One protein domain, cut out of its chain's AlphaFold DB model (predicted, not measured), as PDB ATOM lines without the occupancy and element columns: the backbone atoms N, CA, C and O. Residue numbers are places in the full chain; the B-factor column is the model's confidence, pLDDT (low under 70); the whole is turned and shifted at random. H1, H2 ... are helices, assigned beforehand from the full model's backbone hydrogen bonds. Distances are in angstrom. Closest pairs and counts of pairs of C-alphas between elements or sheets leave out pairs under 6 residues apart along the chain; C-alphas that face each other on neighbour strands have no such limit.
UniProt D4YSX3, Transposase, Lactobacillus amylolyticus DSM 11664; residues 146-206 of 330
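AT A GLANCE: This is residues 146 to 206 of the 330 residues of the protein "Transposase" of Lactobacillus amylolyticus DSM 11664 (UniProt D4YSX3). A long helix, H2, runs through a small, rounded group of four helices, with H1 crossing it on one side and H4 packed on the first part of it from another side. H3 comes after a tight turn at the far end of H2, near both H1 and H2 but touching no helix, and residues 189 to 196 lead from it back to H4. The 61 printed residues hold four named helices, in the order H1, H2, H3, H4, and no named strand; the class is all helix. The whole is compact, with a radius of gyration of the C-alphas of 10.6 A and spans of 28 by 25 by 22 A.

IN THESE COORDINATES: H2, the longest helix, is residues 161 to 174 and measures 20.1 A from first to last C-alpha, beginning at C-alpha 161 (111.907, 128.606, 96.710). H1 is residues 146 to 155, 14.4 A, from C-alpha 146 at (94.837, 133.800, 92.680). H3 is residues 179 to 188, 14.3 A. H4 is residues 197 to 205, 12.2 A, ending at C-alpha 205 (112.349, 123.389, 108.589).

HOW THE PARTS SIT: H2 touches H1 at a steep tilt of 48 degrees, opposite ways; their closest C-alphas, of Lys 152 and Ala 167, are 6.4 A apart. With residues 161 to 165 alone, H2 touches H4, about perpendicular at 85 degrees; their closest C-alphas are those of Ala 165 and Tyr 200, 5.5 A. H3 is close but not clearly touching to H2, with C-alphas 172 and 179 the closest at 7.3 A, and to H1, with C-alphas 146 and 185 the closest at 7.8 A. H4 is apart from H1, and only just apart from H3, closest 8.2 A. Every O i to N i+4 pair is within hydrogen-bond range in H2, H3 and H4, and 5 of 6 in H1.

THE WHOLE: The C-alphas farthest apart, of Lys 147 and Lys 206, are 28.3 A apart. The printed part has no cut and no long link. Its mean pLDDT is 76.1; residues 146, 149, 153 to 159 and 189 to 192 are under 70.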
ATOM      1  N   GLN A 146      93.925 133.699  93.823       67.25
ATOM      2  CA  GLN A 146      94.837 133.800  92.680       67.25
ATOM      3  C   GLN A 146      95.401 135.218  92.524       67.25
ATOM      4  O   GLN A 146      96.613 135.395  92.402       67.25
ATOM      5  N   LYS A 147      94.544 136.247  92.592       73.50
ATOM      6  CA  LYS A 147      94.986 137.649  92.512       73.50
ATOM      7  C   LYS A 147      95.904 138.037  93.674       73.50
ATOM      8  O   LYS A 147      96.847 138.797  93.459       73.50
ATOM      9  N   LEU A 148      95.639 137.543  94.883       71.00
ATOM     10  CA  LEU A 148      96.475 137.799  96.062       71.00
ATOM     11  C   LEU A 148      97.844 137.118  95.950       71.00
ATOM     12  O   LEU A 148      98.865 137.773  96.165       71.00
ATOM     13  N   LEU A 149      97.869 135.849  95.529       68.69
ATOM     14  CA  LEU A 149      99.096 135.092  95.269       68.69
ATOM     15  C   LEU A 149      99.964 135.793  94.225       68.69
ATOM     16  O   LEU A 149     101.119 136.095  94.510       68.69
ATOM     17  N   TYR A 150      99.393 136.138  93.069       71.81
ATOM     18  CA  TYR A 150     100.110 136.833  91.999       71.81
ATOM     19  C   TYR A 150     100.665 138.195  92.450       71.81
ATOM     20  O   TYR A 150     101.786 138.565  92.107       71.81
ATOM     21  N   LYS A 151      99.910 138.954  93.258       75.19
ATOM     22  CA  LYS A 151     100.383 140.235  93.811       75.19
ATOM     23  C   LYS A 151     101.549 140.060  94.782       75.19
ATOM     24  O   LYS A 151     102.461 140.885  94.747       75.19
ATOM     25  N   LYS A 152     101.524 139.038  95.646       70.81
ATOM     26  CA  LYS A 152     102.630 138.773  96.579       70.81
ATOM     27  C   LYS A 152     103.856 138.259  95.833       70.81
ATOM     28  O   LYS A 152     104.918 138.839  95.998       70.81
ATOM     29  N   THR A 153     103.715 137.278  94.945       67.75
ATOM     30  CA  THR A 153     104.863 136.719  94.212       67.75
ATOM     31  C   THR A 153     105.517 137.740  93.283       67.75
ATOM     32  O   THR A 153     106.735 137.810  93.245       67.75
ATOM     33  N   LYS A 154     104.752 138.615  92.612       67.50
ATOM     34  CA  LYS A 154     105.306 139.669  91.738       67.50
ATOM     35  C   LYS A 154     106.113 140.741  92.485       67.50
ATOM     36  O   LYS A 154     106.967 141.387  91.885       67.50
ATOM     37  N   ARG A 155     105.834 140.969  93.776       60.56
ATOM     38  CA  ARG A 155     106.606 141.907  94.615       60.56
ATOM     39  C   ARG A 155     107.977 141.349  94.994       60.56
ATOM     40  O   ARG A 155     108.895 142.127  95.238       60.56
ATOM     41  N   LEU A 156     108.112 140.027  95.033       58.25
ATOM     42  CA  LEU A 156     109.365 139.332  95.268       58.25
ATOM     43  C   LEU A 156     110.022 139.096  93.901       58.25
ATOM     44  O   LEU A 156     109.712 138.144  93.200       58.25
ATOM     45  N   GLY A 157     110.877 140.023  93.463       50.44
ATOM     46  CA  GLY A 157     111.519 140.011  92.136       50.44
ATOM     47  C   GLY A 157     112.488 138.843  91.869       50.44
ATOM     48  O   GLY A 157     113.307 138.937  90.959       50.44
ATOM     49  N   SER A 158     112.430 137.775  92.667       54.16
ATOM     50  CA  SER A 158     113.316 136.616  92.660       54.16
ATOM     51  C   SER A 158     112.506 135.344  92.961       54.16
ATOM     52  O   SER A 158     111.893 135.195  94.014       54.16
ATOM     53  N   GLU A 159     112.493 134.389  92.027       65.94
ATOM     54  CA  GLU A 159     111.745 133.122  92.132       65.94
ATOM     55  C   GLU A 159     112.426 132.100  93.067       65.94
ATOM     56  O   GLU A 159     112.436 130.894  92.805       65.94
ATOM     57  N   THR A 160     113.070 132.539  94.153       73.81
ATOM     58  CA  THR A 160     113.685 131.576  95.071       73.81
ATOM     59  C   THR A 160     112.601 130.780  95.798       73.81
ATOM     60  O   THR A 160     111.560 131.292  96.210       73.81
ATOM     61  N   SER A 161     112.849 129.484  96.000       78.62
ATOM     62  CA  SER A 161     111.907 128.606  96.710       78.62
ATOM     63  C   SER A 161     111.642 129.051  98.156       78.62
ATOM     64  O   SER A 161     110.637 128.652  98.739       78.62
ATOM     65  N   GLU A 162     112.533 129.856  98.740       80.50
ATOM     66  CA  GLU A 162     112.388 130.434 100.081       80.50
ATOM     67  C   GLU A 162     111.371 131.578 100.084       80.50
ATOM     68  O   GLU A 162     110.442 131.560 100.885       80.50
ATOM     69  N   GLU A 163     111.487 132.501  99.130       79.69
ATOM     70  CA  GLU A 163     110.562 133.619  98.927       79.69
ATOM     71  C   GLU A 163     109.136 133.134  98.621       79.69
ATOM     72  O   GLU A 163     108.167 133.592  99.229       79.69
ATOM     73  N   ILE A 164     109.006 132.123  97.753       79.00
ATOM     74  CA  ILE A 164     107.717 131.487  97.437       79.00
ATOM     75  C   ILE A 164     107.124 130.814  98.681       79.00
ATOM     76  O   ILE A 164     105.933 130.956  98.965       79.00
ATOM     77  N   ALA A 165     107.942 130.087  99.450       84.19
ATOM     78  CA  ALA A 165     107.478 129.442 100.672       84.19
ATOM     79  C   ALA A 165     107.025 130.465 101.722       84.19
ATOM     80  O   ALA A 165     105.994 130.252 102.358       84.19
ATOM     81  N   GLN A 166     107.745 131.583 101.861       82.69
ATOM     82  CA  GLN A 166     107.393 132.665 102.773       82.69
ATOM     83  C   GLN A 166     106.062 133.320 102.376       82.69
ATOM     84  O   GLN A 166     105.151 133.394 103.203       82.69
ATOM     85  N   ALA A 167     105.881 133.668 101.100       81.56
ATOM     86  CA  ALA A 167     104.618 134.210 100.596       81.56
ATOM     87  C   ALA A 167     103.432 133.254 100.843       81.56
ATOM     88  O   ALA A 167     102.361 133.687 101.272       81.56
ATOM     89  N   ILE A 168     103.627 131.944 100.641       81.31
ATOM     90  CA  ILE A 168     102.611 130.921 100.941       81.31
ATOM     91  C   ILE A 168     102.320 130.853 102.443       81.31
ATOM     92  O   ILE A 168     101.160 130.716 102.827       81.31
ATOM     93  N   THR A 169     103.337 130.952 103.306       84.62
ATOM     94  CA  THR A 169     103.123 130.936 104.762       84.62
ATOM     95  C   THR A 169     102.366 132.149 105.271       84.62
ATOM     96  O   THR A 169     101.491 131.983 106.116       84.62
ATOM     97  N   GLU A 170     102.644 133.337 104.738       84.00
ATOM     98  CA  GLU A 170     101.927 134.557 105.108       84.00
ATOM     99  C   GLU A 170     100.460 134.476 104.688       84.00
ATOM    100  O   GLU A 170      99.574 134.722 105.496       84.00
ATOM    101  N   LEU A 171     100.184 134.032 103.458       79.69
ATOM    102  CA  LEU A 171      98.807 133.825 102.995       79.69
ATOM    103  C   LEU A 171      98.068 132.783 103.834       79.69
ATOM    104  O   LEU A 171      96.878 132.912 104.101       79.69
ATOM    105  N   ARG A 172      98.779 131.750 104.289       81.81
ATOM    106  CA  ARG A 172      98.220 130.745 105.192       81.81
ATOM    107  C   ARG A 172      97.811 131.346 106.543       81.81
ATOM    108  O   ARG A 172      96.851 130.865 107.142       81.81
ATOM    109  N   GLN A 173      98.552 132.339 107.031       80.88
ATOM    110  CA  GLN A 173      98.261 133.039 108.283       80.88
ATOM    111  C   GLN A 173      97.116 134.040 108.122       80.88
ATOM    112  O   GLN A 173      96.226 134.049 108.964       80.88
ATOM    113  N   GLU A 174      97.125 134.827 107.046       79.81
ATOM    114  CA  GLU A 174      96.107 135.845 106.748       79.81
ATOM    115  C   GLU A 174      94.724 135.219 106.500       79.81
ATOM    116  O   GLU A 174      93.716 135.731 106.974       79.81
ATOM    117  N   GLU A 175      94.678 134.081 105.804       74.81
ATOM    118  CA  GLU A 175      93.427 133.484 105.313       74.81
ATOM    119  C   GLU A 175      93.033 132.195 106.053       74.81
ATOM    120  O   GLU A 175      92.040 131.552 105.718       74.81
ATOM    121  N   HIS A 176      93.823 131.771 107.046       75.81
ATOM    122  CA  HIS A 176      93.604 130.547 107.832       75.81
ATOM    123  C   HIS A 176      93.411 129.258 106.997       75.81
ATOM    124  O   HIS A 176      92.766 128.300 107.434       75.81
ATOM    125  N   LEU A 177      93.992 129.197 105.795       75.75
ATOM    126  CA  LEU A 177      93.843 128.067 104.872       75.75
ATOM    127  C   LEU A 177      94.809 126.909 105.181       75.75
ATOM    128  O   LEU A 177      95.883 127.067 105.767       75.75
ATOM    129  N   SER A 178      94.459 125.701 104.733       80.69
ATOM    130  CA  SER A 178      95.391 124.565 104.740       80.69
ATOM    131  C   SER A 178      96.301 124.581 103.506       80.69
ATOM    132  O   SER A 178      95.869 124.942 102.411       80.69
ATOM    133  N   TYR A 179      97.549 124.110 103.647       79.62
ATOM    134  CA  TYR A 179      98.483 123.970 102.517       79.62
ATOM    135  C   TYR A 179      97.884 123.120 101.388       79.62
ATOM    136  O   TYR A 179      98.040 123.454 100.221       79.62
ATOM    137  N   ASP A 180      97.134 122.066 101.720       77.75
ATOM    138  CA  ASP A 180      96.519 121.188 100.718       77.75
ATOM    139  C   ASP A 180      95.438 121.902  99.887       77.75
ATOM    140  O   ASP A 180      95.208 121.541  98.733       77.75
ATOM    141  N   GLN A 181      94.779 122.927 100.440       78.06
ATOM    142  CA  GLN A 181      93.825 123.746  99.688       78.06
ATOM    143  C   GLN A 181      94.563 124.668  98.714       78.06
ATOM    144  O   GLN A 181      94.201 124.723  97.540       78.06
ATOM    145  N   LEU A 182      95.638 125.315  99.168       75.81
ATOM    146  CA  LEU A 182      96.478 126.173  98.328       75.81
ATOM    147  C   LEU A 182      97.193 125.379  97.229       75.81
ATOM    148  O   LEU A 182      97.214 125.805  96.080       75.81
ATOM    149  N   ALA A 183      97.700 124.186  97.540       79.00
ATOM    150  CA  ALA A 183      98.359 123.312  96.574       79.00
ATOM    151  C   ALA A 183      97.425 122.914  95.421       79.00
ATOM    152  O   ALA A 183      97.855 122.883  94.270       79.00
ATOM    153  N   LYS A 184      96.135 122.668  95.697       79.12
ATOM    154  CA  LYS A 184      95.132 122.414  94.647       79.12
ATOM    155  C   LYS A 184      94.935 123.631  93.744       79.12
ATOM    156  O   LYS A 184      94.859 123.467  92.531       79.12
ATOM    157  N   ILE A 185      94.888 124.834  94.319       73.44
ATOM    158  CA  ILE A 185      94.747 126.087  93.559       73.44
ATOM    159  C   ILE A 185      95.975 126.305  92.665       73.44
ATOM    160  O   ILE A 185      95.816 126.532  91.471       73.44
ATOM    161  N   ILE A 186      97.183 126.136  93.212       74.75
ATOM    162  CA  ILE A 186      98.453 126.288  92.480       74.75
ATOM    163  C   ILE A 186      98.591 125.234  91.371       74.75
ATOM    164  O   ILE A 186      99.067 125.543  90.291       74.75
ATOM    165  N   THR A 187      98.142 123.995  91.598       75.12
ATOM    166  CA  THR A 187      98.207 122.930  90.575       75.12
ATOM    167  C   THR A 187      97.261 123.195  89.399       75.12
ATOM    168  O   THR A 187      97.504 122.722  88.295       75.12
ATOM    169  N   THR A 188      96.173 123.933  89.632       75.12
ATOM    170  CA  THR A 188      95.169 124.234  88.599       75.12
ATOM    171  C   THR A 188      95.629 125.351  87.657       75.12
ATOM    172  O   THR A 188      95.176 125.407  86.519       75.12
ATOM    173  N   ASP A 189      96.511 126.241  88.117       69.12
ATOM    174  CA  ASP A 189      96.905 127.449  87.394       69.12
ATOM    175  C   ASP A 189      98.400 127.441  87.071       69.12
ATOM    176  O   ASP A 189      99.256 127.527  87.950       69.12
ATOM    177  N   GLN A 190      98.713 127.362  85.780       67.44
ATOM    178  CA  GLN A 190     100.082 127.253  85.283       67.44
ATOM    179  C   GLN A 190     100.864 128.577  85.353       67.44
ATOM    180  O   GLN A 190     102.066 128.588  85.105       67.44
ATOM    181  N   SER A 191     100.194 129.689  85.686       69.81
ATOM    182  CA  SER A 191     100.806 131.018  85.823       69.81
ATOM    183  C   SER A 191     101.436 131.287  87.198       69.81
ATOM    184  O   SER A 191     102.155 132.275  87.364       69.81
ATOM    185  N   LEU A 192     101.171 130.429  88.188       69.69
ATOM    186  CA  LEU A 192     101.684 130.563  89.551       69.69
ATOM    187  C   LEU A 192     102.967 129.742  89.756       69.69
ATOM    188  O   LEU A 192     103.094 128.643  89.213       69.69
ATOM    189  N   PRO A 193     103.911 130.223  90.587       71.81
ATOM    190  CA  PRO A 193     105.126 129.479  90.880       71.81
ATOM    191  C   PRO A 193     104.793 128.197  91.646       71.81
ATOM    192  O   PRO A 193     104.271 128.214  92.765       71.81
ATOM    193  N   TRP A 194     105.110 127.063  91.028       78.94
ATOM    194  CA  TRP A 194     104.915 125.751  91.626       78.94
ATOM    195  C   TRP A 194     105.987 125.472  92.685       78.94
ATOM    196  O   TRP A 194     107.184 125.600  92.429       78.94
ATOM    197  N   ILE A 195     105.562 125.025  93.871       81.50
ATOM    198  CA  ILE A 195     106.461 124.513  94.907       81.50
ATOM    199  C   ILE A 195     106.007 123.126  95.354       81.50
ATOM    200  O   ILE A 195     104.866 122.922  95.776       81.50
ATOM    201  N   ALA A 196     106.916 122.154  95.291       83.56
ATOM    202  CA  ALA A 196     106.652 120.828  95.827       83.56
ATOM    203  C   ALA A 196     106.452 120.884  97.350       83.56
ATOM    204  O   ALA A 196     107.136 121.626  98.062       83.56
ATOM    205  N   ARG A 197     105.561 120.031  97.870       84.31
ATOM    206  CA  ARG A 197     105.276 119.919  99.312       84.31
ATOM    207  C   ARG A 197     106.537 119.693 100.139       84.31
ATOM    208  O   ARG A 197     106.725 120.336 101.168       84.31
ATOM    209  N   SER A 198     107.406 118.798  99.678       83.94
ATOM    210  CA  SER A 198     108.694 118.518 100.315       83.94
ATOM    211  C   SER A 198     109.567 119.770 100.388       83.94
ATOM    212  O   SER A 198     110.092 120.067 101.455       83.94
ATOM    213  N   THR A 199     109.663 120.535  99.299       86.56
ATOM    214  CA  THR A 199     110.441 121.779  99.227       86.56
ATOM    215  C   THR A 199     109.893 122.849 100.170       86.56
ATOM    216  O   THR A 199     110.671 123.464 100.889       86.56
ATOM    217  N   TYR A 200     108.570 123.020 100.236       88.19
ATOM    218  CA  TYR A 200     107.910 123.961 101.150       88.19
ATOM    219  C   TYR A 200     108.166 123.639 102.633       88.19
ATOM    220  O   TYR A 200     108.528 124.510 103.423       88.19
ATOM    221  N   TYR A 201     108.012 122.377 103.041       86.62
ATOM    222  CA  TYR A 201     108.306 122.002 104.428       86.62
ATOM    223  C   TYR A 201     109.808 121.991 104.716       86.62
ATOM    224  O   TYR A 201     110.216 122.298 105.834       86.62
ATOM    225  N   TYR A 202     110.641 121.692 103.717       85.56
ATOM    226  CA  TYR A 202     112.090 121.779 103.838       85.56
ATOM    227  C   TYR A 202     112.539 123.216 104.120       85.56
ATOM    228  O   TYR A 202     113.302 123.425 105.063       85.56
ATOM    229  N   THR A 203     112.038 124.208 103.378       85.31
ATOM    230  CA  THR A 203     112.359 125.624 103.616       85.31
ATOM    231  C   THR A 203     111.884 126.082 104.991       85.31
ATOM    232  O   THR A 203     112.670 126.688 105.711       85.31
ATOM    233  N   LEU A 204     110.678 125.697 105.424       82.81
ATOM    234  CA  LEU A 204     110.195 125.992 106.780       82.81
ATOM    235  C   LEU A 204     111.012 125.323 107.887       82.81
ATOM    236  O   LEU A 204     111.184 125.879 108.969       82.81
ATOM    237  N   SER A 205     111.520 124.118 107.630       79.62
ATOM    238  CA  SER A 205     112.349 123.389 108.589       79.62
ATOM    239  C   SER A 205     113.757 123.970 108.735       79.62
ATOM    240  O   SER A 205     114.457 123.646 109.703       79.62
ATOM    241  N   LYS A 206     114.194 124.837 107.806       77.38
ATOM    242  CA  LYS A 206     115.461 125.554 107.942       77.38
ATOM    243  C   LYS A 206     115.339 126.526 109.113       77.38
ATOM    244  O   LYS A 206     114.833 127.634 108.981       77.38
TER     245      LYS A 206